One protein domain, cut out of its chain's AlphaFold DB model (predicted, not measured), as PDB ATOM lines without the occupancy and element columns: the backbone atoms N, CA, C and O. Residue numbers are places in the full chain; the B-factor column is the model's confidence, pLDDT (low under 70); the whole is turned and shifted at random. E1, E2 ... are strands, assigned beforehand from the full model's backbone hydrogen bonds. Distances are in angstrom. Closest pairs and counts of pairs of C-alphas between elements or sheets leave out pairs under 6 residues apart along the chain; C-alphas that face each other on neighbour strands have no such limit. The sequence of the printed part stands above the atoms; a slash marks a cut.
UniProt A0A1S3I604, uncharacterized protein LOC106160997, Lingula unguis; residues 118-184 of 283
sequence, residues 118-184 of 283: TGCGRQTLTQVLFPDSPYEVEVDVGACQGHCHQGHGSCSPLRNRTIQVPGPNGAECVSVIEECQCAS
ATOM      1  N   THR A 118      37.059  30.470  12.588       81.62
ATOM      2  CA  THR A 118      38.460  30.165  12.258       81.62
ATOM      3  C   THR A 118      39.166  31.325  11.559       81.62
ATOM      4  O   THR A 118      40.386  31.407  11.636       81.62
ATOM      5  N   GLY A 119      38.415  32.244  10.944       87.12
ATOM      6  CA  GLY A 119      38.927  33.466  10.322       87.12
ATOM      7  C   GLY A 119      38.172  34.720  10.760       87.12
ATOM      8  O   GLY A 119      37.138  34.640  11.430       87.12
ATOM      9  N   CYS A 120      38.709  35.880  10.385       91.94
ATOM     10  CA  CYS A 120      38.069  37.181  10.566       91.94
ATOM     11  C   CYS A 120      36.912  37.370   9.582       91.94
ATOM     12  O   CYS A 120      37.058  37.095   8.394       91.94
ATOM     13  N   GLY A 121      35.769  37.852  10.071       92.19
ATOM     14  CA  GLY A 121      34.630  38.179   9.224       92.19
ATOM     15  C   GLY A 121      33.626  39.101   9.905       92.19
ATOM     16  O   GLY A 121      33.638  39.290  11.123       92.19
ATOM     17  N   ARG A 122      32.729  39.665   9.097       94.62
ATOM     18  CA  ARG A 122      31.631  40.506   9.569       94.62
ATOM     19  C   ARG A 122      30.553  39.659  10.247       94.62
ATOM     20  O   ARG A 122      30.143  38.631   9.711       94.62
ATOM     21  N   GLN A 123      30.109  40.089  11.420       92.88
ATOM     22  CA  GLN A 123      28.868  39.667  12.069       92.88
ATOM     23  C   GLN A 123      27.849  40.795  11.986       92.88
ATOM     24  O   GLN A 123      28.229  41.957  11.855       92.88
ATOM     25  N   THR A 124      26.575  40.439  12.061       94.06
ATOM     26  CA  THR A 124      25.487  41.403  12.199       94.06
ATOM     27  C   THR A 124      25.514  42.010  13.597       94.06
ATOM     28  O   THR A 124      25.798  41.313  14.572       94.06
ATOM     29  N   LEU A 125      25.245  43.307  13.678       96.31
ATOM     30  CA  LEU A 125      25.032  44.031  14.925       96.31
ATOM     31  C   LEU A 125      23.949  45.061  14.642       96.31
ATOM     32  O   LEU A 125      24.192  46.017  13.905       96.31
ATOM     33  N   THR A 126      22.767  44.841  15.203       97.62
ATOM     34  CA  THR A 126      21.649  45.768  15.065       97.62
ATOM     35  C   THR A 126      21.851  46.931  16.021       97.62
ATOM     36  O   THR A 126      22.049  46.728  17.217       97.62
ATOM     37  N   GLN A 127      21.786  48.146  15.498       97.06
ATOM     38  CA  GLN A 127      21.827  49.374  16.270       97.06
ATOM     39  C   GLN A 127      20.518  50.138  16.071       97.06
ATOM     40  O   GLN A 127      20.151  50.462  14.942       97.06
ATOM     41  N   VAL A 128      19.818  50.408  17.168       96.94
ATOM     42  CA  VAL A 128      18.608  51.230  17.205       96.94
ATOM     43  C   VAL A 128      19.027  52.693  17.320       96.94
ATOM     44  O   VAL A 128      19.738  53.079  18.253       96.94
ATOM     45  N   LEU A 129      18.606  53.501  16.355       95.19
ATOM     46  CA  LEU A 129      18.861  54.937  16.293       95.19
ATOM     47  C   LEU A 129      17.576  55.697  16.609       95.19
ATOM     48  O   LEU A 129      16.494  55.249  16.242       95.19
ATOM     49  N   PHE A 130      17.717  56.854  17.257       93.44
ATOM     50  CA  PHE A 130      16.609  57.725  17.670       93.44
ATOM     51  C   PHE A 130      15.489  56.995  18.441       93.44
ATOM     52  O   PHE A 130      14.320  57.108  18.048       93.44
ATOM     53  N   PRO A 131      15.825  56.254  19.518       93.06
ATOM     54  CA  PRO A 131      14.830  55.522  20.296       93.06
ATOM     55  C   PRO A 131      13.753  56.462  20.853       93.06
ATOM     56  O   PRO A 131      14.021  57.637  21.122       93.06
ATOM     57  N   ASP A 132      12.539  55.939  21.019       90.81
ATOM     58  CA  ASP A 132      11.379  56.659  21.566       90.81
ATOM     59  C   ASP A 132      10.955  57.883  20.727       90.81
ATOM     60  O   ASP A 132      10.349  58.839  21.227       90.81
ATOM     61  N   SER A 133      11.257  57.866  19.425       91.44
ATOM     62  CA  SER A 133      10.913  58.937  18.490       91.44
ATOM     63  C   SER A 133      10.213  58.412  17.229       91.44
ATOM     64  O   SER A 133      10.373  57.248  16.865       91.44
ATOM     65  N   PRO A 134       9.485  59.260  16.475       93.75
ATOM     66  CA  PRO A 134       8.923  58.875  15.175       93.75
ATOM     67  C   PRO A 134       9.969  58.502  14.110       93.75
ATOM     68  O   PRO A 134       9.598  58.026  13.039       93.75
ATOM     69  N   TYR A 135      11.250  58.771  14.377       93.81
ATOM     70  CA  TYR A 135      12.381  58.480  13.498       93.81
ATOM     71  C   TYR A 135      13.153  57.231  13.938       93.81
ATOM     72  O   TYR A 135      14.234  56.977  13.407       93.81
ATOM     73  N   GLU A 136      12.627  56.470  14.904       95.31
ATOM     74  CA  GLU A 136      13.265  55.247  15.380       95.31
ATOM     75  C   GLU A 136      13.507  54.278  14.218       95.31
ATOM     76  O   GLU A 136      12.598  53.935  13.455       95.31
ATOM     77  N   VAL A 137      14.762  53.861  14.060       95.00
ATOM     78  CA  VAL A 137      15.174  52.970  12.975       95.00
ATOM     79  C   VAL A 137      16.239  52.002  13.456       95.00
ATOM     80  O   VAL A 137      17.179  52.372  14.158       95.00
ATOM     81  N   GLU A 138      16.110  50.751  13.034       96.12
ATOM     82  CA  GLU A 138      17.105  49.720  13.291       96.12
ATOM     83  C   GLU A 138      18.020  49.545  12.081       96.12
ATOM     84  O   GLU A 138      17.568  49.348  10.950       96.12
ATOM     85  N   VAL A 139      19.327  49.601  12.323       96.69
ATOM     86  CA  VAL A 139      20.351  49.484  11.286       96.69
ATOM     87  C   VAL A 139      21.338  48.388  11.658       96.69
ATOM     88  O   VAL A 139      21.936  48.420  12.727       96.69
ATOM     89  N   ASP A 140      21.586  47.447  10.747       96.94
ATOM     90  CA  ASP A 140      22.713  46.520  10.887       96.94
ATOM     91  C   ASP A 140      24.032  47.243  10.571       96.94
ATOM     92  O   ASP A 140      24.470  47.298   9.418       96.94
ATOM     93  N   VAL A 141      24.674  47.803  11.598       96.12
ATOM     94  CA  VAL A 141      25.989  48.458  11.490       96.12
ATOM     95  C   VAL A 141      27.119  47.444  11.323       96.12
ATOM     96  O   VAL A 141      28.157  47.748  10.727       96.12
ATOM     97  N   GLY A 142      26.883  46.208  11.760       95.19
ATOM     98  CA  GLY A 142      27.835  45.111  11.727       95.19
ATOM     99  C   GLY A 142      28.960  45.237  12.757       95.19
ATOM    100  O   GLY A 142      29.224  46.291  13.327       95.19
ATOM    101  N   ALA A 143      29.658  44.128  12.986       94.25
ATOM    102  CA  ALA A 143      30.827  44.053  13.856       94.25
ATOM    103  C   ALA A 143      31.869  43.088  13.281       94.25
ATOM    104  O   ALA A 143      31.533  42.016  12.777       94.25
ATOM    105  N   CYS A 144      33.154  43.431  13.378       93.00
ATOM    106  CA  CYS A 144      34.225  42.529  12.960       93.00
ATOM    107  C   CYS A 144      34.582  41.557  14.082       93.00
ATOM    108  O   CYS A 144      34.974  41.965  15.175       93.00
ATOM    109  N   GLN A 145      34.471  40.257  13.804       91.25
ATOM    110  CA  GLN A 145      34.766  39.205  14.768       91.25
ATOM    111  C   GLN A 145      35.477  38.035  14.089       91.25
ATOM    112  O   GLN A 145      35.139  37.606  12.988       91.25
ATOM    113  N   GLY A 146      36.446  37.465  14.793       88.75
ATOM    114  CA  GLY A 146      37.147  36.268  14.360       88.75
ATOM    115  C   GLY A 146      38.549  36.217  14.930       88.75
ATOM    116  O   GLY A 146      38.953  37.092  15.694       88.75
ATOM    117  N   HIS A 147      39.271  35.157  14.593       87.38
ATOM    118  CA  HIS A 147      40.674  35.021  14.959       87.38
ATOM    119  C   HIS A 147      41.566  35.338  13.764       87.38
ATOM    120  O   HIS A 147      41.255  34.979  12.630       87.38
ATOM    121  N   CYS A 148      42.680  35.997  14.059       87.50
ATOM    122  CA  CYS A 148      43.747  36.270  13.113       87.50
ATOM    123  C   CYS A 148      44.968  35.430  13.478       87.50
ATOM    124  O   CYS A 148      45.226  35.174  14.656       87.50
ATOM    125  N   HIS A 149      45.693  34.962  12.463       82.31
ATOM    126  CA  HIS A 149      46.917  34.196  12.668       82.31
ATOM    127  C   HIS A 149      48.009  35.061  13.316       82.31
ATOM    128  O   HIS A 149      47.961  36.294  13.276       82.31
ATOM    129  N   GLN A 150      48.990  34.401  13.935       68.12
ATOM    130  CA  GLN A 150      50.104  35.059  14.619       68.12
ATOM    131  C   GLN A 150      50.800  36.048  13.668       68.12
ATOM    132  O   GLN A 150      51.240  35.667  12.590       68.12
ATOM    133  N   GLY A 151      50.844  37.326  14.059       64.94
ATOM    134  CA  GLY A 151      51.443  38.417  13.277       64.94
ATOM    135  C   GLY A 151      50.456  39.339  12.546       64.94
ATOM    136  O   GLY A 151      50.842  40.444  12.184       64.94
ATOM    137  N   HIS A 152      49.181  38.959  12.392       64.88
ATOM    138  CA  HIS A 152      48.195  39.719  11.599       64.88
ATOM    139  C   HIS A 152      47.260  40.651  12.404       64.88
ATOM    140  O   HIS A 152      46.207  41.047  11.907       64.88
ATOM    141  N   GLY A 153      47.637  41.029  13.630       79.25
ATOM    142  CA  GLY A 153      46.880  41.984  14.452       79.25
ATOM    143  C   GLY A 153      45.447  41.534  14.787       79.25
ATOM    144  O   GLY A 153      45.222  40.363  15.097       79.25
ATOM    145  N   SER A 154      44.491  42.470  14.789       88.25
ATOM    146  CA  SER A 154      43.087  42.241  15.172       88.25
ATOM    147  C   SER A 154      42.143  42.222  13.968       88.25
ATOM    148  O   SER A 154      42.379  42.883  12.956       88.25
ATOM    149  N   CYS A 155      41.031  41.491  14.092       91.62
ATOM    150  CA  CYS A 155      39.964  41.494  13.093       91.62
ATOM    151  C   CYS A 155      39.294  42.873  13.055       91.62
ATOM    152  O   CYS A 155      38.671  43.272  14.037       91.62
ATOM    153  N   SER A 156      39.452  43.591  11.943       92.50
ATOM    154  CA  SER A 156      39.095  45.009  11.837       92.50
ATOM    155  C   SER A 156      38.353  45.313  10.525       92.50
ATOM    156  O   SER A 156      38.463  44.531   9.573       92.50
ATOM    157  N   PRO A 157      37.591  46.420  10.446       93.75
ATOM    158  CA  PRO A 157      36.852  46.785   9.237       93.75
ATOM    159  C   PRO A 157      37.787  47.109   8.067       93.75
ATOM    160  O   PRO A 157      38.686  47.935   8.195       93.75
ATOM    161  N   LEU A 158      37.562  46.484   6.914       90.88
ATOM    162  CA  LEU A 158      38.262  46.786   5.662       90.88
ATOM    163  C   LEU A 158      37.540  47.871   4.865       90.88
ATOM    164  O   LEU A 158      38.165  48.759   4.279       90.88
ATOM    165  N   ARG A 159      36.212  47.772   4.827       90.50
ATOM    166  CA  ARG A 159      35.355  48.599   3.991       90.50
ATOM    167  C   ARG A 159      34.104  48.968   4.760       90.50
ATOM    168  O   ARG A 159      33.408  48.090   5.270       90.50
ATOM    169  N   ASN A 160      33.817  50.265   4.773       91.06
ATOM    170  CA  ASN A 160      32.606  50.816   5.356       91.06
ATOM    171  C   ASN A 160      31.778  51.491   4.260       91.06
ATOM    172  O   ASN A 160      32.324  52.180   3.393       91.06
ATOM    173  N   ARG A 161      30.459  51.332   4.329       89.88
ATOM    174  CA  ARG A 161      29.484  52.065   3.525       89.88
ATOM    175  C   ARG A 161      28.711  53.015   4.418       89.88
ATOM    176  O   ARG A 161      28.182  52.616   5.447       89.88
ATOM    177  N   THR A 162      28.577  54.254   3.979       90.50
ATOM    178  CA  THR A 162      27.684  55.210   4.626       90.50
ATOM    179  C   THR A 162      26.272  55.052   4.073       90.50
ATOM    180  O   THR A 162      26.085  55.072   2.854       90.50
ATOM    181  N   ILE A 163      25.288  54.896   4.953       92.38
ATOM    182  CA  ILE A 163      23.863  54.946   4.612       92.38
ATOM    183  C   ILE A 163      23.250  56.227   5.178       92.38
ATOM    184  O   ILE A 163      23.758  56.767   6.156       92.38
ATOM    185  N   GLN A 164      22.174  56.711   4.563       92.94
ATOM    186  CA  GLN A 164      21.418  57.854   5.072       92.94
ATOM    187  C   GLN A 164      20.160  57.352   5.776       92.94
ATOM    188  O   GLN A 164      19.409  56.572   5.191       92.94
ATOM    189  N   VAL A 165      19.938  57.806   7.006       94.50
ATOM    190  CA  VAL A 165      18.749  57.498   7.804       94.50
ATOM    191  C   VAL A 165      17.984  58.786   8.103       94.50
ATOM    192  O   VAL A 165      18.612  59.810   8.364       94.50
ATOM    193  N   PRO A 166      16.644  58.794   8.031       93.44
ATOM    194  CA  PRO A 166      15.871  59.971   8.403       93.44
ATOM    195  C   PRO A 166      15.991  60.200   9.911       93.44
ATOM    196  O   PRO A 166      15.684  59.308  10.692       93.44
ATOM    197  N   GLY A 167      16.431  61.388  10.312       91.81
ATOM    198  CA  GLY A 167      16.526  61.791  11.708       91.81
ATOM    199  C   GLY A 167      15.714  63.056  12.003       91.81
ATOM    200  O   GLY A 167      15.255  63.744  11.083       91.81
ATOM    201  N   PRO A 168      15.574  63.415  13.289       89.06
ATOM    202  CA  PRO A 168      14.824  64.597  13.720       89.06
ATOM    203  C   PRO A 168      15.403  65.912  13.175       89.06
ATOM    204  O   PRO A 168      14.668  66.877  12.984       89.06
ATOM    205  N   ASN A 169      16.706  65.941  12.882       89.25
ATOM    206  CA  ASN A 169      17.418  67.106  12.347       89.25
ATOM    207  C   ASN A 169      17.725  66.985  10.839       89.25
ATOM    208  O   ASN A 169      18.589  67.693  10.323       89.25
ATOM    209  N   GLY A 170      17.030  66.092  10.128       91.00
ATOM    210  CA  GLY A 170      17.294  65.764   8.727       91.00
ATOM    211  C   GLY A 170      17.953  64.397   8.559       91.00
ATOM    212  O   GLY A 170      18.067  63.625   9.506       91.00
ATOM    213  N   ALA A 171      18.350  64.070   7.328       91.19
ATOM    214  CA  ALA A 171      18.979  62.785   7.044       91.19
ATOM    215  C   ALA A 171      20.391  62.720   7.654       91.19
ATOM    216  O   ALA A 171      21.253  63.537   7.327       91.19
ATOM    217  N   GLU A 172      20.628  61.734   8.511       91.50
ATOM    218  CA  GLU A 172      21.911  61.479   9.158       91.50
ATOM    219  C   GLU A 172      22.673  60.352   8.452       91.50
ATOM    220  O   GLU A 172      22.088  59.409   7.919       91.50
ATOM    221  N   CYS A 173      24.000  60.457   8.415       90.81
ATOM    222  CA  CYS A 173      24.878  59.498   7.757       90.81
ATOM    223  C   CYS A 173      25.457  58.493   8.760       90.81
ATOM    224  O   CYS A 173      26.299  58.851   9.578       90.81
ATOM    225  N   VAL A 174      25.096  57.219   8.623       92.88
ATOM    226  CA  VAL A 174      25.549  56.133   9.503       92.88
ATOM    227  C   VAL A 174      26.559  55.260   8.767       92.88
ATOM    228  O   VAL A 174      26.330  54.846   7.629       92.88
ATOM    229  N   SER A 175      27.696  54.975   9.402       91.19
ATOM    230  CA  SER A 175      28.740  54.110   8.840       91.19
ATOM    231  C   SER A 175      28.458  52.642   9.154       91.19
ATOM    232  O   SER A 175      28.588  52.215  10.295       91.19
ATOM    233  N   VAL A 176      28.170  51.853   8.122       94.62
ATOM    234  CA  VAL A 176      27.953  50.404   8.190       94.62
ATOM    235  C   VAL A 176      29.203  49.673   7.714       94.62
ATOM    236  O   VAL A 176      29.735  49.967   6.644       94.62
ATOM    237  N   ILE A 177      29.677  48.701   8.485       95.44
ATOM    238  CA  ILE A 177      30.778  47.824   8.075       95.44
ATOM    239  C   ILE A 177      30.260  46.911   6.960       95.44
ATOM    240  O   ILE A 177      29.208  46.310   7.124       95.44
ATOM    241  N   GLU A 178      30.973  46.768   5.845       93.44
ATOM    242  CA  GLU A 178      30.638  45.805   4.778       93.44
ATOM    243  C   GLU A 178      31.562  44.584   4.827       93.44
ATOM    244  O   GLU A 178      31.109  43.445   4.735       93.44
ATOM    245  N   GLU A 179      32.859  44.816   5.029       94.00
ATOM    246  CA  GLU A 179      33.884  43.774   4.976       94.00
ATOM    247  C   GLU A 179      34.869  43.924   6.136       94.00
ATOM    248  O   GLU A 179      35.202  45.035   6.551       94.00
ATOM    249  N   CYS A 180      35.368  42.794   6.638       93.75
ATOM    250  CA  CYS A 180      36.349  42.730   7.719       93.75
ATOM    251  C   CYS A 180      37.550  41.898   7.281       93.75
ATOM    252  O   CYS A 180      37.385  40.890   6.594       93.75
ATOM    253  N   GLN A 181      38.739  42.269   7.744       91.88
ATOM    254  CA  GLN A 181      39.954  41.489   7.530       91.88
ATOM    255  C   GLN A 181      40.886  41.554   8.738       91.88
ATOM    256  O   GLN A 181      40.742  42.393   9.629       91.88
ATOM    257  N   CYS A 182      41.867  40.658   8.766       91.12
ATOM    258  CA  CYS A 182      42.936  40.739   9.745       91.12
ATOM    259  C   CYS A 182      43.872  41.892   9.397       91.12
ATOM    260  O   CYS A 182      44.451  41.915   8.311       91.12
ATOM    261  N   ALA A 183      43.988  42.846  10.315       89.00
ATOM    262  CA  ALA A 183      44.719  44.078  10.097       89.00
ATOM    263  C   ALA A 183      45.696  44.355  11.246       89.00
ATOM    264  O   ALA A 183      45.405  44.095  12.417       89.00
ATOM    265  N   SER A 184      46.862  44.907  10.904       87.44
ATOM    266  CA  SER A 184      47.839  45.423  11.864       87.44
ATOM    267  C   SER A 184      47.256  46.569  12.705       87.44
ATOM    268  O   SER A 184      46.277  47.183  12.292       87.44
TER     269      SER A 184
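This is residues 118 to 184 of the 283 residues of the protein "uncharacterized protein LOC106160997" of Lingula unguis (UniProt A0A1S3I604). Two long, thin two-stranded ribbons run side by side as a loose rod: one goes out through E1 and E2 and returns through E3 and E4, the other is the long hairpin E5 and E6. The printed part has 67 residues, all strand in class, with six named strands, E1 to E6 in order, in three antiparallel sheets, E1 - E4, E2 - E3 and E5 - E6. The radius of gyration of the C-alphas is 14.8 A and the spans are 47 by 17 by 12 A.

Find C-alpha 121 at (34.630, 38.179, 9.224), where E1, residues 121 to 123, begins; E2 (126 to 129), E3 (137 to 140) and E4 (143 to 145) follow. E5, residues 154 to 167, runs 33.2 A; E6, residues 170 to 183, runs 35.0 A to C-alpha 183 at (44.719, 44.078, 10.097).

Within hydrogen-bond range, look for N 123 and O 143, 2.8 A, between E1 and E4; N 127 and O 139, 2.8 A, in the hairpin E2 and E3; and N 163 and O 174, 2.9 A, in the hairpin E5 and E6. E5 bends by 66 degrees at residue 159. The closest C-alphas of E1 and E6 are those of Gly 121 and Cys 180, 5.1 A. E2 is apart from E5 and E6.

The two C-alphas farthest apart, those of Pro 134 and Gln 150, are 47.6 A apart. The printed part has no cut and no long link; residues 150 to 152 have pLDDT under 70.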